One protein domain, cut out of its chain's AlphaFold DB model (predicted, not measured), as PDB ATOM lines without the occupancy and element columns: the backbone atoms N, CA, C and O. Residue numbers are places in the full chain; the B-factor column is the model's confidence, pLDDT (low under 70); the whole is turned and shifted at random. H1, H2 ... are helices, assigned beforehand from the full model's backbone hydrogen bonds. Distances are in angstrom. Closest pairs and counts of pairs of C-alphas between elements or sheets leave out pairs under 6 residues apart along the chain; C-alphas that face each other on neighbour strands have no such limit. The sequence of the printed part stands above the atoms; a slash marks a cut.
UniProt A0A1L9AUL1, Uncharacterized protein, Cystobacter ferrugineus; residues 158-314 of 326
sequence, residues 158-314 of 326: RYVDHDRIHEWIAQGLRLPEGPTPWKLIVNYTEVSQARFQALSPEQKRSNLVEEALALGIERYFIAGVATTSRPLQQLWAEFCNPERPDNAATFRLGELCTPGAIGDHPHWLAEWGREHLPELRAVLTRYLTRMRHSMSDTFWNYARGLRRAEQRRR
ATOM      1  N   ARG A 158     256.354 162.654 198.812       40.97
ATOM      2  CA  ARG A 158     256.359 162.260 200.230       40.97
ATOM      3  C   ARG A 158     257.282 163.100 201.112       40.97
ATOM      4  O   ARG A 158     256.932 163.350 202.254       40.97
ATOM      5  N   TYR A 159     258.429 163.549 200.602       44.12
ATOM      6  CA  TYR A 159     259.427 164.247 201.424       44.12
ATOM      7  C   TYR A 159     258.982 165.669 201.798       44.12
ATOM      8  O   TYR A 159     259.218 166.100 202.918       44.12
ATOM      9  N   VAL A 160     258.261 166.365 200.910       45.22
ATOM     10  CA  VAL A 160     257.710 167.703 201.207       45.22
ATOM     11  C   VAL A 160     256.627 167.631 202.288       45.22
ATOM     12  O   VAL A 160     256.600 168.455 203.202       45.22
ATOM     13  N   ASP A 161     255.751 166.625 202.215       57.59
ATOM     14  CA  ASP A 161     254.752 166.383 203.260       57.59
ATOM     15  C   ASP A 161     255.420 165.969 204.581       57.59
ATOM     16  O   ASP A 161     255.001 166.412 205.650       57.59
ATOM     17  N   HIS A 162     256.482 165.165 204.510       70.50
ATOM     18  CA  HIS A 162     257.232 164.697 205.671       70.50
ATOM     19  C   HIS A 162     257.901 165.849 206.442       70.50
ATOM     20  O   HIS A 162     257.672 165.992 207.645       70.50
ATOM     21  N   ASP A 163     258.617 166.746 205.757       67.25
ATOM     22  CA  ASP A 163     259.237 167.929 206.375       67.25
ATOM     23  C   ASP A 163     258.193 168.838 207.043       67.25
ATOM     24  O   ASP A 163     258.381 169.343 208.154       67.25
ATOM     25  N   ARG A 164     257.027 168.992 206.410       67.69
ATOM     26  CA  ARG A 164     255.931 169.790 206.967       67.69
ATOM     27  C   ARG A 164     255.340 169.172 208.238       67.69
ATOM     28  O   ARG A 164     254.899 169.901 209.131       67.69
ATOM     29  N   ILE A 165     255.346 167.843 208.353       75.12
ATOM     30  CA  ILE A 165     254.921 167.143 209.571       75.12
ATOM     31  C   ILE A 165     255.880 167.438 210.728       75.12
ATOM     32  O   ILE A 165     255.405 167.726 211.829       75.12
ATOM     33  N   HIS A 166     257.194 167.440 210.485       76.69
ATOM     34  CA  HIS A 166     258.188 167.836 211.488       76.69
ATOM     35  C   HIS A 166     257.921 169.235 212.044       76.69
ATOM     36  O   HIS A 166     257.877 169.430 213.261       76.69
ATOM     37  N   GLU A 167     257.642 170.205 211.172       74.00
ATOM     38  CA  GLU A 167     257.306 171.567 211.597       74.00
ATOM     39  C   GLU A 167     256.069 171.608 212.504       74.00
ATOM     40  O   GLU A 167     256.069 172.293 213.530       74.00
ATOM     41  N   TRP A 168     255.016 170.856 212.172       77.69
ATOM     42  CA  TRP A 168     253.815 170.798 213.005       77.69
ATOM     43  C   TRP A 168     254.061 170.135 214.357       77.69
ATOM     44  O   TRP A 168     253.499 170.588 215.357       77.69
ATOM     45  N   ILE A 169     254.894 169.091 214.407       80.88
ATOM     46  CA  ILE A 169     255.294 168.447 215.662       80.88
ATOM     47  C   ILE A 169     256.066 169.447 216.524       80.88
ATOM     48  O   ILE A 169     255.704 169.654 217.685       80.88
ATOM     49  N   ALA A 170     257.077 170.111 215.960       77.25
ATOM     50  CA  ALA A 170     257.906 171.077 216.671       77.25
ATOM     51  C   ALA A 170     257.075 172.242 217.233       77.25
ATOM     52  O   ALA A 170     257.179 172.563 218.421       77.25
ATOM     53  N   GLN A 171     256.185 172.816 216.415       76.12
ATOM     54  CA  GLN A 171     255.251 173.863 216.840       76.12
ATOM     55  C   GLN A 171     254.304 173.364 217.935       76.12
ATOM     56  O   GLN A 171     254.155 174.011 218.975       76.12
ATOM     57  N   GLY A 172     253.682 172.200 217.731       77.75
ATOM     58  CA  GLY A 172     252.691 171.662 218.657       77.75
ATOM     59  C   GLY A 172     253.281 171.268 220.011       77.75
ATOM     60  O   GLY A 172     252.649 171.421 221.058       77.75
ATOM     61  N   LEU A 173     254.529 170.811 220.025       80.62
ATOM     62  CA  LEU A 173     255.269 170.488 221.241       80.62
ATOM     63  C   LEU A 173     256.034 171.678 221.825       80.62
ATOM     64  O   LEU A 173     256.618 171.532 222.903       80.62
ATOM     65  N   ARG A 174     256.017 172.844 221.166       75.94
ATOM     66  CA  ARG A 174     256.828 174.015 221.532       75.94
ATOM     67  C   ARG A 174     258.276 173.608 221.810       75.94
ATOM     68  O   ARG A 174     258.820 173.926 222.870       75.94
ATOM     69  N   LEU A 175     258.842 172.796 220.920       71.31
ATOM     70  CA  LEU A 175     260.239 172.409 221.047       71.31
ATOM     71  C   LEU A 175     261.091 173.677 220.888       71.31
ATOM     72  O   LEU A 175     260.761 174.515 220.046       71.31
ATOM     73  N   PRO A 176     262.127 173.869 221.722       54.97
ATOM     74  CA  PRO A 176     263.023 175.010 221.578       54.97
ATOM     75  C   PRO A 176     263.640 175.016 220.176       54.97
ATOM     76  O   PRO A 176     263.834 173.954 219.582       54.97
ATOM     77  N   GLU A 177     263.960 176.205 219.656       50.28
ATOM     78  CA  GLU A 177     264.667 176.338 218.382       50.28
ATOM     79  C   GLU A 177     265.968 175.527 218.435       50.28
ATOM     80  O   GLU A 177     266.906 175.830 219.170       50.28
ATOM     81  N   GLY A 178     265.988 174.430 217.688       50.16
ATOM     82  CA  GLY A 178     267.072 173.462 217.669       50.16
ATOM     83  C   GLY A 178     267.066 172.670 216.364       50.16
ATOM     84  O   GLY A 178     266.180 172.871 215.521       50.16
ATOM     85  N   PRO A 179     268.078 171.816 216.144       49.53
ATOM     86  CA  PRO A 179     268.140 170.966 214.970       49.53
ATOM     87  C   PRO A 179     267.044 169.904 215.056       49.53
ATOM     88  O   PRO A 179     267.151 168.961 215.837       49.53
ATOM     89  N   THR A 180     265.979 170.116 214.289       52.72
ATOM     90  CA  THR A 180     265.024 169.092 213.856       52.72
ATOM     91  C   THR A 180     265.756 168.040 213.010       52.72
ATOM     92  O   THR A 180     266.823 168.355 212.463       52.72
ATOM     93  N   PRO A 181     265.204 166.825 212.833       51.16
ATOM     94  CA  PRO A 181     265.841 165.770 212.041       51.16
ATOM     95  C   PRO A 181     266.256 166.249 210.649       51.16
ATOM     96  O   PRO A 181     267.386 166.004 210.231       51.16
ATOM     97  N   TRP A 182     265.424 167.072 210.001       54.25
ATOM     98  CA  TRP A 182     265.729 167.669 208.700       54.25
ATOM     99  C   TRP A 182     266.957 168.597 208.699       54.25
ATOM    100  O   TRP A 182     267.686 168.645 207.713       54.25
ATOM    101  N   LYS A 183     267.276 169.284 209.809       52.94
ATOM    102  CA  LYS A 183     268.487 170.128 209.923       52.94
ATOM    103  C   LYS A 183     269.773 169.303 210.070       52.94
ATOM    104  O   LYS A 183     270.880 169.826 209.903       52.94
ATOM    105  N   LEU A 184     269.644 168.014 210.385       53.97
ATOM    106  CA  LEU A 184     270.756 167.065 210.411       53.97
ATOM    107  C   LEU A 184     270.982 166.394 209.059       53.97
ATOM    108  O   LEU A 184     272.051 165.810 208.863       53.97
ATOM    109  N   ILE A 185     270.021 166.499 208.140       55.41
ATOM    110  CA  ILE A 185     270.141 165.950 206.797       55.41
ATOM    111  C   ILE A 185     271.163 166.778 206.001       55.41
ATOM    112  O   ILE A 185     271.093 168.004 205.911       55.41
ATOM    113  N   VAL A 186     272.137 166.088 205.426       47.50
ATOM    114  CA  VAL A 186     273.049 166.560 204.388       47.50
ATOM    115  C   VAL A 186     272.645 165.923 203.064       47.50
ATOM    116  O   VAL A 186     272.110 164.814 203.024       47.50
ATOM    117  N   ASN A 187     272.854 166.649 201.965       46.25
ATOM    118  CA  ASN A 187     272.512 166.186 200.616       46.25
ATOM    119  C   ASN A 187     271.055 165.696 200.472       46.25
ATOM    120  O   ASN A 187     270.765 164.839 199.646       46.25
ATOM    121  N   TYR A 188     270.132 166.250 201.268       45.88
ATOM    122  CA  TYR A 188     268.684 165.996 201.222       45.88
ATOM    123  C   TYR A 188     268.206 164.571 201.561       45.88
ATOM    124  O   TYR A 188     266.997 164.360 201.608       45.88
ATOM    125  N   THR A 189     269.098 163.612 201.819       48.91
ATOM    126  CA  THR A 189     268.715 162.224 202.153       48.91
ATOM    127  C   THR A 189     269.568 161.570 203.233       48.91
ATOM    128  O   THR A 189     269.179 160.529 203.751       48.91
ATOM    129  N   GLU A 190     270.730 162.124 203.574       55.25
ATOM    130  CA  GLU A 190     271.674 161.474 204.481       55.25
ATOM    131  C   GLU A 190     271.731 162.207 205.819       55.25
ATOM    132  O   GLU A 190     271.968 163.407 205.866       55.25
ATOM    133  N   VAL A 191     271.567 161.505 206.939       64.56
ATOM    134  CA  VAL A 191     271.782 162.117 208.258       64.56
ATOM    135  C   VAL A 191     273.285 162.281 208.493       64.56
ATOM    136  O   VAL A 191     274.028 161.303 208.526       64.56
ATOM    137  N   SER A 192     273.751 163.513 208.704       73.62
ATOM    138  CA  SER A 192     275.163 163.780 208.980       73.62
ATOM    139  C   SER A 192     275.573 163.242 210.348       73.62
ATOM    140  O   SER A 192     275.139 163.745 211.389       73.62
ATOM    141  N   GLN A 193     276.491 162.272 210.356       77.94
ATOM    142  CA  GLN A 193     277.040 161.707 211.589       77.94
ATOM    143  C   GLN A 193     277.738 162.768 212.450       77.94
ATOM    144  O   GLN A 193     277.521 162.810 213.658       77.94
ATOM    145  N   ALA A 194     278.525 163.661 211.841       76.00
ATOM    146  CA  ALA A 194     279.235 164.718 212.561       76.00
ATOM    147  C   ALA A 194     278.267 165.705 213.237       76.00
ATOM    148  O   ALA A 194     278.430 166.021 214.418       76.00
ATOM    149  N   ARG A 195     277.218 166.145 212.522       75.44
ATOM    150  CA  ARG A 195     276.186 167.026 213.096       75.44
ATOM    151  C   ARG A 195     275.406 166.321 214.198       75.44
ATOM    152  O   ARG A 195     275.187 166.920 215.244       75.44
ATOM    153  N   PHE A 196     275.043 165.052 214.001       79.12
ATOM    154  CA  PHE A 196     274.364 164.263 215.027       79.12
ATOM    155  C   PHE A 196     275.234 164.091 216.276       79.12
ATOM    156  O   PHE A 196     274.754 164.267 217.391       79.12
ATOM    157  N   GLN A 197     276.523 163.782 216.124       82.69
ATOM    158  CA  GLN A 197     277.438 163.597 217.251       82.69
ATOM    159  C   GLN A 197     277.596 164.865 218.094       82.69
ATOM    160  O   GLN A 197     277.645 164.741 219.321       82.69
ATOM    161  N   ALA A 198     277.591 166.042 217.458       80.69
ATOM    162  CA  ALA A 198     277.670 167.346 218.116       80.69
ATOM    163  C   ALA A 198     276.432 167.705 218.962       80.69
ATOM    164  O   ALA A 198     276.489 168.626 219.776       80.69
ATOM    165  N   LEU A 199     275.319 166.982 218.802       79.88
ATOM    166  CA  LEU A 199     274.110 167.206 219.587       79.88
ATOM    167  C   LEU A 199     274.261 166.761 221.041       79.88
ATOM    168  O   LEU A 199     274.866 165.724 221.349       79.88
ATOM    169  N   SER A 200     273.580 167.484 221.928       83.00
ATOM    170  CA  SER A 200     273.376 167.036 223.301       83.00
ATOM    171  C   SER A 200     272.575 165.723 223.331       83.00
ATOM    172  O   SER A 200     271.789 165.443 222.418       83.00
ATOM    173  N   PRO A 201     272.699 164.905 224.391       86.19
ATOM    174  CA  PRO A 201     271.898 163.688 224.524       86.19
ATOM    175  C   PRO A 201     270.385 163.941 224.444       86.19
ATOM    176  O   PRO A 201     269.644 163.117 223.916       86.19
ATOM    177  N   GLU A 202     269.911 165.083 224.949       83.00
ATOM    178  CA  GLU A 202     268.500 165.465 224.864       83.00
ATOM    179  C   GLU A 202     268.072 165.762 223.425       83.00
ATOM    180  O   GLU A 202     267.034 165.270 222.986       83.00
ATOM    181  N   GLN A 203     268.898 166.489 222.671       80.62
ATOM    182  CA  GLN A 203     268.644 166.789 221.263       80.62
ATOM    183  C   GLN A 203     268.638 165.519 220.408       80.62
ATOM    184  O   GLN A 203     267.753 165.366 219.570       80.62
ATOM    185  N   LYS A 204     269.557 164.573 220.648       82.94
ATOM    186  CA  LYS A 204     269.571 163.266 219.959       82.94
ATOM    187  C   LYS A 204     268.274 162.494 220.189       82.94
ATOM    188  O   LYS A 204     267.675 161.993 219.238       82.94
ATOM    189  N   ARG A 205     267.801 162.454 221.442       87.31
ATOM    190  CA  ARG A 205     266.521 161.816 221.786       87.31
ATOM    191  C   ARG A 205     265.335 162.511 221.130       87.31
ATOM    192  O   ARG A 205     264.479 161.830 220.578       87.31
ATOM    193  N   SER A 206     265.294 163.843 221.182       84.38
ATOM    194  CA  SER A 206     264.236 164.630 220.540       84.38
ATOM    195  C   SER A 206     264.169 164.336 219.047       84.38
ATOM    196  O   SER A 206     263.089 164.057 218.549       84.38
ATOM    197  N   ASN A 207     265.318 164.316 218.364       82.81
ATOM    198  CA  ASN A 207     265.401 164.041 216.931       82.81
ATOM    199  C   ASN A 207     264.808 162.675 216.563       82.81
ATOM    200  O   ASN A 207     263.903 162.595 215.739       82.81
ATOM    201  N   LEU A 208     265.266 161.601 217.208       85.50
ATOM    202  CA  LEU A 208     264.781 160.250 216.899       85.50
ATOM    203  C   LEU A 208     263.298 160.052 217.233       85.50
ATOM    204  O   LEU A 208     262.592 159.345 216.519       85.50
ATOM    205  N   VAL A 209     262.809 160.674 218.307       90.44
ATOM    206  CA  VAL A 209     261.386 160.604 218.661       90.44
ATOM    207  C   VAL A 209     260.528 161.431 217.703       90.44
ATOM    208  O   VAL A 209     259.432 161.000 217.353       90.44
ATOM    209  N   GLU A 210     261.000 162.598 217.270       87.12
ATOM    210  CA  GLU A 210     260.304 163.440 216.295       87.12
ATOM    211  C   GLU A 210     260.157 162.729 214.944       87.12
ATOM    212  O   GLU A 210     259.059 162.690 214.398       87.12
ATOM    213  N   GLU A 211     261.215 162.070 214.469       85.44
ATOM    214  CA  GLU A 211     261.188 161.213 213.276       85.44
ATOM    215  C   GLU A 211     260.175 160.066 213.411       85.44
ATOM    216  O   GLU A 211     259.344 159.834 212.531       85.44
ATOM    217  N   ALA A 212     260.164 159.379 214.561       89.19
ATOM    218  CA  ALA A 212     259.200 158.313 214.829       89.19
ATOM    219  C   ALA A 212     257.748 158.816 214.757       89.19
ATOM    220  O   ALA A 212     256.861 158.135 214.230       89.19
ATOM    221  N   LEU A 213     257.504 160.017 215.288       89.38
ATOM    222  CA  LEU A 213     256.208 160.684 215.234       89.38
ATOM    223  C   LEU A 213     255.845 161.081 213.802       89.38
ATOM    224  O   LEU A 213     254.709 160.834 213.400       89.38
ATOM    225  N   ALA A 214     256.781 161.636 213.030       86.00
ATOM    226  CA  ALA A 214     256.546 162.058 211.654       86.00
ATOM    227  C   ALA A 214     256.175 160.870 210.757       86.00
ATOM    228  O   ALA A 214     255.099 160.861 210.153       86.00
ATOM    229  N   LEU A 215     256.981 159.804 210.790       84.62
ATOM    230  CA  LEU A 215     256.704 158.551 210.085       84.62
ATOM    231  C   LEU A 215     255.380 157.913 210.533       84.62
ATOM    232  O   LEU A 215     254.650 157.330 209.725       84.62
ATOM    233  N   GLY A 216     255.063 158.002 211.828       86.06
ATOM    234  CA  GLY A 216     253.801 157.531 212.386       86.06
ATOM    235  C   GLY A 216     252.601 158.320 211.856       86.06
ATOM    236  O   GLY A 216     251.609 157.724 211.432       86.06
ATOM    237  N   ILE A 217     252.684 159.651 211.834       84.31
ATOM    238  CA  ILE A 217     251.630 160.525 211.306       84.31
ATOM    239  C   ILE A 217     251.431 160.275 209.813       84.31
ATOM    240  O   ILE A 217     250.295 160.059 209.392       84.31
ATOM    241  N   GLU A 218     252.507 160.252 209.028       80.81
ATOM    242  CA  GLU A 218     252.465 160.039 207.580       80.81
ATOM    243  C   GLU A 218     251.794 158.705 207.234       80.81
ATOM    244  O   GLU A 218     250.812 158.644 206.490       80.81
ATOM    245  N   ARG A 219     252.292 157.610 207.816       76.56
ATOM    246  CA  ARG A 219     251.894 156.262 207.398       76.56
ATOM    247  C   ARG A 219     250.637 155.742 208.074       76.56
ATOM    248  O   ARG A 219     250.027 154.818 207.542       76.56
ATOM    249  N   TYR A 220     250.258 156.287 209.228       81.94
ATOM    250  CA  TYR A 220     249.078 155.834 209.960       81.94
ATOM    251  C   TYR A 220     247.982 156.885 209.995       81.94
ATOM    252  O   TYR A 220     246.870 156.617 209.547       81.94
ATOM    253  N   PHE A 221     248.266 158.078 210.523       78.94
ATOM    254  CA  PHE A 221     247.220 159.080 210.699       78.94
ATOM    255  C   PHE A 221     246.727 159.597 209.345       78.94
ATOM    256  O   PHE A 221     245.551 159.439 209.037       78.94
ATOM    257  N   ILE A 222     247.614 160.138 208.509       77.38
ATOM    258  CA  ILE A 222     247.291 160.695 207.186       77.38
ATOM    259  C   ILE A 222     246.699 159.613 206.274       77.38
ATOM    260  O   ILE A 222     245.629 159.809 205.694       77.38
ATOM    261  N   ALA A 223     247.316 158.430 206.226       72.62
ATOM    262  CA  ALA A 223     246.756 157.287 205.505       72.62
ATOM    263  C   ALA A 223     245.359 156.889 206.029       72.62
ATOM    264  O   ALA A 223     244.451 156.601 205.248       72.62
ATOM    265  N   GLY A 224     245.148 156.914 207.346       70.88
ATOM    266  CA  GLY A 224     243.864 156.634 207.988       70.88
ATOM    267  C   GLY A 224     242.800 157.698 207.707       70.88
ATOM    268  O   GLY A 224     241.622 157.360 207.567       70.88
ATOM    269  N   VAL A 225     243.200 158.966 207.570       71.19
ATOM    270  CA  VAL A 225     242.325 160.066 207.138       71.19
ATOM    271  C   VAL A 225     241.803 159.819 205.726       71.19
ATOM    272  O   VAL A 225     240.619 160.048 205.475       71.19
ATOM    273  N   ALA A 226     242.659 159.325 204.830       67.44
ATOM    274  CA  ALA A 226     242.279 159.027 203.455       67.44
ATOM    275  C   ALA A 226     241.451 157.734 203.333       67.44
ATOM    276  O   ALA A 226     240.548 157.625 202.511       67.44
ATOM    277  N   THR A 227     241.718 156.724 204.156       70.56
ATOM    278  CA  THR A 227     241.128 155.389 203.954       70.56
ATOM    279  C   THR A 227     239.886 155.121 204.803       70.56
ATOM    280  O   THR A 227     239.030 154.343 204.381       70.56
ATOM    281  N   THR A 228     239.703 155.797 205.940       75.56
ATOM    282  CA  THR A 228     238.644 155.460 206.910       75.56
ATOM    283  C   THR A 228     237.557 156.535 207.046       75.56
ATOM    284  O   THR A 228     237.782 157.722 206.811       75.56
ATOM    285  N   SER A 229     236.359 156.140 207.492       78.50
ATOM    286  CA  SER A 229     235.234 157.043 207.804       78.50
ATOM    287  C   SER A 229     235.223 157.551 209.257       78.50
ATOM    288  O   SER A 229     234.367 158.349 209.633       78.50
ATOM    289  N   ARG A 230     236.193 157.140 210.086       83.69
ATOM    290  CA  ARG A 230     236.246 157.461 211.526       83.69
ATOM    291  C   ARG A 230     236.499 158.951 211.788       83.69
ATOM    292  O   ARG A 230     237.321 159.531 211.080       83.69
ATOM    293  N   PRO A 231     235.886 159.601 212.791       88.81
ATOM    294  CA  PRO A 231     236.158 161.006 213.115       88.81
ATOM    295  C   PRO A 231     237.660 161.306 213.264       88.81
ATOM    296  O   PRO A 231     238.399 160.509 213.837       88.81
ATOM    297  N   LEU A 232     238.120 162.463 212.765       85.94
ATOM    298  CA  LEU A 232     239.549 162.829 212.804       85.94
ATOM    299  C   LEU A 232     240.087 162.854 214.242       85.94
ATOM    300  O   LEU A 232     241.200 162.416 214.502       85.94
ATOM    301  N   GLN A 233     239.265 163.322 215.179       89.88
ATOM    302  CA  GLN A 233     239.586 163.382 216.601       89.88
ATOM    303  C   GLN A 233     239.755 161.986 217.206       89.88
ATOM    304  O   GLN A 233     240.609 161.801 218.066       89.88
ATOM    305  N   GLN A 234     238.982 161.000 216.738       90.94
ATOM    306  CA  GLN A 234     239.135 159.615 217.171       90.94
ATOM    307  C   GLN A 234     240.448 159.028 216.641       90.94
ATOM    308  O   GLN A 234     241.219 158.484 217.425       90.94
ATOM    309  N   LEU A 235     240.742 159.206 215.346       89.00
ATOM    310  CA  LEU A 235     242.016 158.783 214.743       89.00
ATOM    311  C   LEU A 235     243.220 159.402 215.463       89.00
ATOM    312  O   LEU A 235     244.225 158.736 215.695       89.00
ATOM    313  N   TRP A 236     243.103 160.672 215.844       91.81
ATOM    314  CA  TRP A 236     244.155 161.389 216.552       91.81
ATOM    315  C   TRP A 236     244.332 160.911 217.990       91.81
ATOM    316  O   TRP A 236     245.457 160.691 218.430       91.81
ATOM    317  N   ALA A 237     243.231 160.717 218.720       91.56
ATOM    318  CA  ALA A 237     243.266 160.188 220.078       91.56
ATOM    319  C   ALA A 237     243.859 158.773 220.112       91.56
ATOM    320  O   ALA A 237     244.627 158.450 221.013       91.56
ATOM    321  N   GLU A 238     243.536 157.956 219.110       91.31
ATOM    322  CA  GLU A 238     244.122 156.636 218.905       91.31
ATOM    323  C   GLU A 238     245.629 156.706 218.624       91.31
ATOM    324  O   GLU A 238     246.390 155.963 219.242       91.31
ATOM    325  N   PHE A 239     246.063 157.609 217.736       92.06
ATOM    326  CA  PHE A 239     247.480 157.843 217.448       92.06
ATOM    327  C   PHE A 239     248.248 158.342 218.682       92.06
ATOM    328  O   PHE A 239     249.362 157.898 218.939       92.06
ATOM    329  N   CYS A 240     247.647 159.222 219.485       94.31
ATOM    330  CA  CYS A 240     248.267 159.791 220.684       94.31
ATOM    331  C   CYS A 240     248.186 158.895 221.926       94.31
ATOM    332  O   CYS A 240     248.617 159.328 222.992       94.31
ATOM    333  N   ASN A 241     247.613 157.690 221.841       92.69
ATOM    334  CA  ASN A 241     247.538 156.781 222.981       92.69
ATOM    335  C   ASN A 241     248.832 155.948 223.089       92.69
ATOM    336  O   ASN A 241     249.008 155.028 222.284       92.69
ATOM    337  N   PRO A 242     249.726 156.224 224.061       87.12
ATOM    338  CA  PRO A 242     250.992 155.502 224.195       87.12
ATOM    339  C   PRO A 242     250.808 154.049 224.655       87.12
ATOM    340  O   PRO A 242     251.642 153.208 224.337       87.12
ATOM    341  N   GLU A 243     249.702 153.740 225.339       87.06
ATOM    342  CA  GLU A 243     249.385 152.392 225.841       87.06
ATOM    343  C   GLU A 243     248.810 151.475 224.755       87.06
ATOM    344  O   GLU A 243     248.534 150.299 224.989       87.06
ATOM    345  N   ARG A 244     248.579 152.009 223.551       87.25
ATOM    346  CA  ARG A 244     248.064 151.231 222.433       87.25
ATOM    347  C   ARG A 244     249.153 150.256 221.944       87.25
ATOM    348  O   ARG A 244     250.198 150.726 221.491       87.25
ATOM    349  N   PRO A 245     248.920 148.926 221.963       79.75
ATOM    350  CA  PRO A 245     249.946 147.940 221.604       79.75
ATOM    351  C   PRO A 245     250.495 148.091 220.179       79.75
ATOM    352  O   PRO A 245     251.665 147.822 219.929       79.75
ATOM    353  N   ASP A 246     249.656 148.548 219.250       85.69
ATOM    354  CA  ASP A 246     249.954 148.792 217.836       85.69
ATOM    355  C   ASP A 246     250.159 150.287 217.525       85.69
ATOM    356  O   ASP A 246     249.891 150.737 216.410       85.69
ATOM    357  N   ASN A 247     250.603 151.093 218.498       91.06
ATOM    358  CA  ASN A 247     250.860 152.510 218.255       91.06
ATOM    359  C   ASN A 247     251.913 152.696 217.147       91.06
ATOM    360  O   ASN A 247     253.055 152.245 217.266       91.06
ATOM    361  N   ALA A 248     251.534 153.406 216.080       89.94
ATOM    362  CA  ALA A 248     252.378 153.593 214.907       89.94
ATOM    363  C   ALA A 248     253.704 154.299 215.225       89.94
ATOM    364  O   ALA A 248     254.734 153.892 214.699       89.94
ATOM    365  N   ALA A 249     253.709 155.310 216.098       91.00
ATOM    366  CA  ALA A 249     254.940 156.004 216.475       91.00
ATOM    367  C   ALA A 249     255.862 155.102 217.312       91.00
ATOM    368  O   ALA A 249     257.071 155.086 217.094       91.00
ATOM    369  N   THR A 250     255.304 154.285 218.212       92.19
ATOM    370  CA  THR A 250     256.076 153.290 218.978       92.19
ATOM    371  C   THR A 250     256.703 152.239 218.064       92.19
ATOM    372  O   THR A 250     257.871 151.888 218.234       92.19
ATOM    373  N   PHE A 251     255.950 151.763 217.069       91.62
ATOM    374  CA  PHE A 251     256.457 150.833 216.063       91.62
ATOM    375  C   PHE A 251     257.591 151.458 215.235       91.62
ATOM    376  O   PHE A 251     258.659 150.859 215.114       91.62
ATOM    377  N   ARG A 252     257.405 152.694 214.742       90.31
ATOM    378  CA  ARG A 252     258.433 153.427 213.980       90.31
ATOM    379  C   ARG A 252     259.682 153.701 214.802       90.31
ATOM    380  O   ARG A 252     260.779 153.550 214.283       90.31
ATOM    381  N   LEU A 253     259.542 154.014 216.088       92.31
ATOM    382  CA  LEU A 253     260.692 154.150 216.979       92.31
ATOM    383  C   LEU A 253     261.492 152.841 217.071       92.31
ATOM    384  O   LEU A 253     262.720 152.874 217.080       92.31
ATOM    385  N   GLY A 254     260.813 151.691 217.101       91.50
ATOM    386  CA  GLY A 254     261.463 150.380 217.061       91.50
ATOM    387  C   GLY A 254     262.257 150.144 215.773       91.50
ATOM    388  O   GLY A 254     263.407 149.710 215.839       91.50
ATOM    389  N   GLU A 255     261.681 150.475 214.616       88.88
ATOM    390  CA  GLU A 255     262.374 150.385 213.324       88.88
ATOM    391  C   GLU A 255     263.571 151.342 213.246       88.88
ATOM    392  O   GLU A 255     264.651 150.936 212.831       88.88
ATOM    393  N   LEU A 256     263.425 152.583 213.722       87.62
ATOM    394  CA  LEU A 256     264.518 153.562 213.790       87.62
ATOM    395  C   LEU A 256     265.700 153.072 214.629       87.62
ATOM    396  O   LEU A 256     266.837 153.434 214.349       87.62
ATOM    397  N   CYS A 257     265.435 152.244 215.641       91.25
ATOM    398  CA  CYS A 257     266.442 151.654 216.521       91.25
ATOM    399  C   CYS A 257     266.915 150.264 216.053       91.25
ATOM    400  O   CYS A 257     267.590 149.561 216.806       91.25
ATOM    401  N   THR A 258     266.548 149.831 214.843       89.06
ATOM    402  CA  THR A 258     266.915 148.521 214.293       89.06
ATOM    403  C   THR A 258     267.716 148.700 212.999       89.06
ATOM    404  O   THR A 258     267.169 149.192 212.010       89.06
ATOM    405  N   PRO A 259     269.001 148.296 212.957       84.94
ATOM    406  CA  PRO A 259     269.813 148.406 211.747       84.94
ATOM    407  C   PRO A 259     269.151 147.726 210.542       84.94
ATOM    408  O   PRO A 259     268.680 146.593 210.641       84.94
ATOM    409  N   GLY A 260     269.099 148.429 209.411       77.75
ATOM    410  CA  GLY A 260     268.518 147.926 208.163       77.75
ATOM    411  C   GLY A 260     266.984 147.874 208.111       77.75
ATOM    412  O   GLY A 260     266.442 147.534 207.062       77.75
ATOM    413  N   ALA A 261     266.263 148.225 209.184       74.38
ATOM    414  CA  ALA A 261     264.796 148.256 209.159       74.38
ATOM    415  C   ALA A 261     264.241 149.441 208.347       74.38
ATOM    416  O   ALA A 261     263.159 149.349 207.770       74.38
ATOM    417  N   ILE A 262     264.999 150.537 208.264       67.50
ATOM    418  CA  ILE A 262     264.692 151.691 207.416       67.50
ATOM    419  C   ILE A 262     265.860 151.860 206.447       67.50
ATOM    420  O   ILE A 262     266.972 152.167 206.864       67.50
ATOM    421  N   GLY A 263     265.605 151.614 205.157       58.03
ATOM    422  CA  GLY A 263     266.650 151.455 204.135       58.03
ATOM    423  C   GLY A 263     267.579 152.659 203.953       58.03
ATOM    424  O   GLY A 263     268.734 152.469 203.593       58.03
ATOM    425  N   ASP A 264     267.101 153.864 204.265       63.62
ATOM    426  CA  ASP A 264     267.864 155.106 204.101       63.62
ATOM    427  C   ASP A 264     268.496 155.593 205.427       63.62
ATOM    428  O   ASP A 264     269.150 156.633 205.464       63.62
ATOM    429  N   HIS A 265     268.315 154.860 206.537       68.69
ATOM    430  CA  HIS A 265     268.827 155.264 207.850       68.69
ATOM    431  C   HIS A 265     270.214 154.681 208.137       68.69
ATOM    432  O   HIS A 265     270.404 153.463 208.055       68.69
ATOM    433  N   PRO A 266     271.189 155.509 208.560       74.50
ATOM    434  CA  PRO A 266     272.518 155.011 208.881       74.50
ATOM    435  C   PRO A 266     272.516 154.028 210.061       74.50
ATOM    436  O   PRO A 266     271.908 154.285 211.101       74.50
ATOM    437  N   HIS A 267     273.269 152.929 209.946       84.12
ATOM    438  CA  HIS A 267     273.356 151.900 210.994       84.12
ATOM    439  C   HIS A 267     273.797 152.457 212.355       84.12
ATOM    440  O   HIS A 267     273.220 152.093 213.375       84.12
ATOM    441  N   TRP A 268     274.762 153.382 212.372       84.19
ATOM    442  CA  TRP A 268     275.261 153.997 213.608       84.19
ATOM    443  C   TRP A 268     274.174 154.782 214.361       84.19
ATOM    444  O   TRP A 268     274.215 154.890 215.587       84.19
ATOM    445  N   LEU A 269     273.187 155.331 213.645       84.12
ATOM    446  CA  LEU A 269     272.069 156.057 214.244       84.12
ATOM    447  C   LEU A 269     271.103 155.074 214.911       84.12
ATOM    448  O   LEU A 269     270.656 155.309 216.036       84.12
ATOM    449  N   ALA A 270     270.841 153.949 214.242       88.00
ATOM    450  CA  ALA A 270     270.019 152.871 214.775       88.00
ATOM    451  C   ALA A 270     270.663 152.200 215.996       88.00
ATOM    452  O   ALA A 270     269.975 151.929 216.978       88.00
ATOM    453  N   GLU A 271     271.981 151.985 215.978       90.94
ATOM    454  CA  GLU A 271     272.738 151.468 217.124       90.94
ATOM    455  C   GLU A 271     272.625 152.390 218.335       90.94
ATOM    456  O   GLU A 271     272.271 151.925 219.421       90.94
ATOM    457  N   TRP A 272     272.822 153.697 218.135       92.56
ATOM    458  CA  TRP A 272     272.634 154.680 219.199       92.56
ATOM    459  C   TRP A 272     271.199 154.653 219.740       92.56
ATOM    460  O   TRP A 272     270.991 154.662 220.955       92.56
ATOM    461  N   GLY A 273     270.202 154.584 218.851       93.38
ATOM    462  CA  GLY A 273     268.794 154.496 219.231       93.38
ATOM    463  C   GLY A 273     268.487 153.249 220.065       93.38
ATOM    464  O   GLY A 273     267.819 153.333 221.092       93.38
ATOM    465  N   ARG A 274     269.042 152.098 219.676       95.31
ATOM    466  CA  ARG A 274     268.903 150.830 220.401       95.31
ATOM    467  C   ARG A 274     269.459 150.911 221.820       95.31
ATOM    468  O   ARG A 274     268.816 150.420 222.745       95.31
ATOM    469  N   GLU A 275     270.628 151.525 221.991       96.44
ATOM    470  CA  GLU A 275     271.276 151.701 223.300       96.44
ATOM    471  C   GLU A 275     270.467 152.592 224.251       96.44
ATOM    472  O   GLU A 275     270.513 152.387 225.460       96.44
ATOM    473  N   HIS A 276     269.689 153.534 223.708       96.81
ATOM    474  CA  HIS A 276     268.914 154.525 224.468       96.81
ATOM    475  C   HIS A 276     267.394 154.324 224.338       96.81
ATOM    476  O   HIS A 276     266.601 155.254 224.526       96.81
ATOM    477  N   LEU A 277     266.959 153.118 223.956       96.12
ATOM    478  CA  LEU A 277     265.556 152.824 223.676       96.12
ATOM    479  C   LEU A 277     264.620 153.096 224.874       96.12
ATOM    480  O   LEU A 277     263.536 153.642 224.646       96.12
ATOM    481  N   PRO A 278     264.975 152.762 226.135       96.25
ATOM    482  CA  PRO A 278     264.134 153.087 227.288       96.25
ATOM    483  C   PRO A 278     263.872 154.594 227.434       96.25
ATOM    484  O   PRO A 278     262.729 155.012 227.632       96.25
ATOM    485  N   GLU A 279     264.904 155.424 227.273       96.88
ATOM    486  CA  GLU A 279     264.805 156.879 227.358       96.88
ATOM    487  C   GLU A 279     264.011 157.457 226.187       96.88
ATOM    488  O   GLU A 279     263.180 158.345 226.379       96.88
ATOM    489  N   LEU A 280     264.230 156.940 224.975       95.88
ATOM    490  CA  LEU A 280     263.474 157.332 223.788       95.88
ATOM    491  C   LEU A 280     261.979 157.033 223.951       95.88
ATOM    492  O   LEU A 280     261.151 157.890 223.652       95.88
ATOM    493  N   ARG A 281     261.622 155.862 224.495       95.81
ATOM    494  CA  ARG A 281     260.225 155.508 224.796       95.81
ATOM    495  C   ARG A 281     259.602 156.460 225.811       95.81
ATOM    496  O   ARG A 281     258.481 156.914 225.602       95.81
ATOM    497  N   ALA A 282     260.331 156.824 226.866       95.62
ATOM    498  CA  ALA A 282     259.845 157.794 227.847       95.62
ATOM    499  C   ALA A 282     259.596 159.181 227.218       95.62
ATOM    500  O   ALA A 282     258.578 159.823 227.495       95.62
ATOM    501  N   VAL A 283     260.495 159.637 226.336       93.81
ATOM    502  CA  VAL A 283     260.327 160.896 225.592       93.81
ATOM    503  C   VAL A 283     259.132 160.817 224.636       93.81
ATOM    504  O   VAL A 283     258.320 161.743 224.626       93.81
ATOM    505  N   LEU A 284     258.970 159.709 223.905       94.88
ATOM    506  CA  LEU A 284     257.838 159.474 223.008       94.88
ATOM    507  C   LEU A 284     256.501 159.508 223.754       94.88
ATOM    508  O   LEU A 284     255.606 160.253 223.355       94.88
ATOM    509  N   THR A 285     256.371 158.785 224.868       95.38
ATOM    510  CA  THR A 285     255.154 158.790 225.699       95.38
ATOM    511  C   THR A 285     254.791 160.206 226.144       95.38
ATOM    512  O   THR A 285     253.630 160.623 226.055       95.38
ATOM    513  N   ARG A 286     255.790 160.992 226.566       92.75
ATOM    514  CA  ARG A 286     255.596 162.396 226.946       92.75
ATOM    515  C   ARG A 286     255.135 163.248 225.763       92.75
ATOM    516  O   ARG A 286     254.261 164.095 225.938       92.75
ATOM    517  N   TYR A 287     255.708 163.052 224.578       93.69
ATOM    518  CA  TYR A 287     255.334 163.806 223.382       93.69
ATOM    519  C   TYR A 287     253.923 163.459 222.905       93.69
ATOM    520  O   TYR A 287     253.123 164.375 222.742       93.69
ATOM    521  N   LEU A 288     253.569 162.175 222.805       93.06
ATOM    522  CA  LEU A 288     252.213 161.726 222.459       93.06
ATOM    523  C   LEU A 288     251.160 162.304 223.417       93.06
ATOM    524  O   LEU A 288     250.145 162.849 222.982       93.06
ATOM    525  N   THR A 289     251.445 162.274 224.724       92.38
ATOM    526  CA  THR A 289     250.557 162.846 225.750       92.38
ATOM    527  C   THR A 289     250.329 164.345 225.543       92.38
ATOM    528  O   THR A 289     249.199 164.817 225.647       92.38
ATOM    529  N   ARG A 290     251.384 165.106 225.219       90.56
ATOM    530  CA  ARG A 290     251.279 166.553 224.964       90.56
ATOM    531  C   ARG A 290     250.541 166.839 223.656       90.56
ATOM    532  O   ARG A 290     249.569 167.590 223.656       90.56
ATOM    533  N   MET A 291     250.951 166.178 222.573       89.62
ATOM    534  CA  MET A 291     250.396 166.331 221.224       89.62
ATOM    535  C   MET A 291     248.894 166.059 221.157       89.62
ATOM    536  O   MET A 291     248.191 166.703 220.374       89.62
ATOM    537  N   ARG A 292     248.366 165.185 222.026       88.50
ATOM    538  CA  ARG A 292     246.921 164.961 222.175       88.50
ATOM    539  C   ARG A 292     246.123 166.263 222.313       88.50
ATOM    540  O   ARG A 292     244.990 166.324 221.842       88.50
ATOM    541  N   HIS A 293     246.712 167.287 222.930       85.25
ATOM    542  CA  HIS A 293     246.050 168.549 223.255       85.25
ATOM    543  C   HIS A 293     246.678 169.780 222.594       85.25
ATOM    544  O   HIS A 293     246.186 170.883 222.816       85.25
ATOM    545  N   SER A 294     247.757 169.627 221.819       83.00
ATOM    546  CA  SER A 294     248.590 170.772 221.436       83.00
ATOM    547  C   SER A 294     248.993 170.844 219.963       83.00
ATOM    548  O   SER A 294     249.860 171.641 219.628       83.00
ATOM    549  N   MET A 295     248.380 170.070 219.062       82.88
ATOM    550  CA  MET A 295     248.670 170.199 217.624       82.88
ATOM    551  C   MET A 295     248.207 171.523 217.023       82.88
ATOM    552  O   MET A 295     247.165 172.054 217.400       82.88
ATOM    553  N   SER A 296     248.963 172.002 216.032       71.00
ATOM    554  CA  SER A 296     248.702 173.265 215.348       71.00
ATOM    555  C   SER A 296     247.413 173.246 214.519       71.00
ATOM    556  O   SER A 296     247.017 172.232 213.935       71.00
ATOM    557  N   ASP A 297     246.776 174.411 214.396       71.25
ATOM    558  CA  ASP A 297     245.598 174.580 213.539       71.25
ATOM    559  C   ASP A 297     245.906 174.286 212.066       71.25
ATOM    560  O   ASP A 297     245.040 173.804 211.331       71.25
ATOM    561  N   THR A 298     247.144 174.528 211.629       63.56
ATOM    562  CA  THR A 298     247.606 174.226 210.270       63.56
ATOM    563  C   THR A 298     247.580 172.728 209.983       63.56
ATOM    564  O   THR A 298     247.078 172.335 208.930       63.56
ATOM    565  N   PHE A 299     248.017 171.888 210.928       75.88
ATOM    566  CA  PHE A 299     247.907 170.431 210.819       75.88
ATOM    567  C   PHE A 299     246.444 169.992 210.695       75.88
ATOM    568  O   PHE A 299     246.072 169.221 209.807       75.88
ATOM    569  N   TRP A 300     245.569 170.528 211.548       75.56
ATOM    570  CA  TRP A 300     244.153 170.170 211.527       75.56
ATOM    571  C   TRP A 300     243.428 170.636 210.263       75.56
ATOM    572  O   TRP A 300     242.547 169.935 209.756       75.56
ATOM    573  N   ASN A 301     243.789 171.806 209.735       68.56
ATOM    574  CA  ASN A 301     243.292 172.297 208.453       68.56
ATOM    575  C   ASN A 301     243.735 171.394 207.301       68.56
ATOM    576  O   ASN A 301     242.897 171.045 206.467       68.56
ATOM    577  N   TYR A 302     244.998 170.961 207.299       73.06
ATOM    578  CA  TYR A 302     245.511 169.996 206.332       73.06
ATOM    579  C   TYR A 302     244.732 168.674 206.390       73.06
ATOM    580  O   TYR A 302     244.161 168.257 205.383       73.06
ATOM    581  N   ALA A 303     244.583 168.067 207.573       70.69
ATOM    582  CA  ALA A 303     243.860 166.803 207.737       70.69
ATOM    583  C   ALA A 303     242.389 166.892 207.278       70.69
ATOM    584  O   ALA A 303     241.867 165.986 206.626       70.69
ATOM    585  N   ARG A 304     241.705 168.009 207.570       75.56
ATOM    586  CA  ARG A 304     240.345 168.270 207.063       75.56
ATOM    587  C   ARG A 304     240.314 168.434 205.545       75.56
ATOM    588  O   ARG A 304     239.389 167.931 204.908       75.56
ATOM    589  N   GLY A 305     241.285 169.149 204.979       66.31
ATOM    590  CA  GLY A 305     241.426 169.339 203.536       66.31
ATOM    591  C   GLY A 305     241.610 168.011 202.808       66.31
ATOM    592  O   GLY A 305     240.848 167.714 201.888       66.31
ATOM    593  N   LEU A 306     242.532 167.181 203.299       68.38
ATOM    594  CA  LEU A 306     242.793 165.839 202.786       68.38
ATOM    595  C   LEU A 306     241.532 164.971 202.809       68.38
ATOM    596  O   LEU A 306     241.159 164.388 201.794       68.38
ATOM    597  N   ARG A 307     240.810 164.956 203.935       69.12
ATOM    598  CA  ARG A 307     239.557 164.201 204.055       69.12
ATOM    599  C   ARG A 307     238.512 164.616 203.021       69.12
ATOM    600  O   ARG A 307     237.862 163.765 202.426       69.12
ATOM    601  N   ARG A 308     238.343 165.924 202.810       69.25
ATOM    602  CA  ARG A 308     237.397 166.463 201.819       69.25
ATOM    603  C   ARG A 308     237.822 166.151 200.388       69.25
ATOM    604  O   ARG A 308     236.964 165.979 199.530       69.25
ATOM    605  N   ALA A 309     239.122 166.155 200.105       62.75
ATOM    606  CA  ALA A 309     239.641 165.785 198.791       62.75
ATOM    607  C   ALA A 309     239.354 164.309 198.495       62.75
ATOM    608  O   ALA A 309     238.814 163.986 197.442       62.75
ATOM    609  N   GLU A 310     239.612 163.436 199.462       67.50
ATOM    610  CA  GLU A 310     239.398 162.002 199.304       67.50
ATOM    611  C   GLU A 310     237.912 161.625 199.249       67.50
ATOM    612  O   GLU A 310     237.518 160.777 198.453       67.50
ATOM    613  N   GLN A 311     237.055 162.305 200.016       68.19
ATOM    614  CA  GLN A 311     235.607 162.157 199.880       68.19
ATOM    615  C   GLN A 311     235.138 162.512 198.460       68.19
ATOM    616  O   GLN A 311     234.449 161.713 197.833       68.19
ATOM    617  N   ARG A 312     235.572 163.664 197.926       67.06
ATOM    618  CA  ARG A 312     235.245 164.079 196.552       67.06
ATOM    619  C   ARG A 312     235.756 163.089 195.511       67.06
ATOM    620  O   ARG A 312     235.058 162.804 194.547       67.06
ATOM    621  N   ARG A 313     236.958 162.539 195.713       66.75
ATOM    622  CA  ARG A 313     237.518 161.505 194.836       66.75
ATOM    623  C   ARG A 313     236.625 160.269 194.806       66.75
ATOM    624  O   ARG A 313     236.285 159.813 193.723       66.75
ATOM    625  N   ARG A 314     236.214 159.768 195.975       68.81
ATOM    626  CA  ARG A 314     235.322 158.603 196.089       68.81
ATOM    627  C   ARG A 314     233.978 158.844 195.417       68.81
ATOM    628  O   ARG A 314     233.523 157.969 194.692       68.81
TER     629      ARG A 314
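What this domain is: This is residues 158 to 314 of the 326 residues of an uncharacterized protein of Cystobacter ferrugineus (UniProt A0A1L9AUL1). One long helix, H4, runs through the middle of a compact body, and shorter helices pack round it, mostly crosswise: H1 on one side, H6 on the opposite side and H8 on a third. H5 and H9 pack on the last part of H4, H2 packs on its first half, and the short H3 and H7 lie toward the end where H4 begins. The printed part has 157 residues with nine named helices, H1 to H9 in order, and no named strand; the class is all helix. The radius of gyration of the C-alphas is 15.4 A, and the C-alphas span 46 by 34 by 30 A.

How they stand to each other: H1, residues 158 to 173, touches the hub H4, residues 201 to 227, with residues 162 to 169 alone, at a steep tilt of 62 degrees, opposite ways; the closest C-alphas, of Ile 165 and Ala 214, are 5.7 A apart. H2, residues 181 to 184, touches H4, closest at the C-alphas of Pro 181 and Asn 207, 5.2 A. H3, residues 193 to 197, touches no helix but is near H2. H5, residues 232 to 239, forms a helical hairpin with H4; the C-alphas of Phe 221 and Leu 235 are closest, 6.6 A. H6, residues 248 to 256, touches H4 at a steep tilt of 51 degrees, with the C-alphas of Gly 216 and Ala 249 closest, 4.5 A. H7, residues 267 to 275, only just touches H6, with 3 pairs of C-alphas within 8 A, closest at Leu 256 and Ala 270, 5.6 A. H8, residues 277 to 294, touches H4 with residues 279 to 284 alone, the C-alphas of Val 209 and Leu 284 being 5.7 A apart at their closest. H9, residues 297 to 314, touches H4 with residues 303 to 310 alone, at a shallow tilt of 29 degrees, the same way; the C-alphas of Val 225 and Arg 307 are closest, 5.9 A. H8 and H9 are apart. Every O i to N i+4 pair is within hydrogen-bond range in H1, H3, H5, H6, H7 and H9, against 21 of 23 in H4 and 13 of 14 in H8; H2 is too short for such a pair.

Where its parts are: H1 begins at C-alpha 158, (256.359, 162.260, 200.230), and is 22.6 A long. H4 begins at C-alpha 201, (271.898, 163.688, 224.524), and is 37.9 A long. H8 is 24.8 A long. H9 is 25.8 A long and ends at C-alpha 314, (235.322, 158.603, 196.089).

The domain as a whole: The C-alphas farthest apart are those of Ala 198 and Arg 314, 48.5 A. The printed part has no cut and no long link. Its mean pLDDT is 78.2; residues 176 to 191 and 305 to 314 are among those under 70.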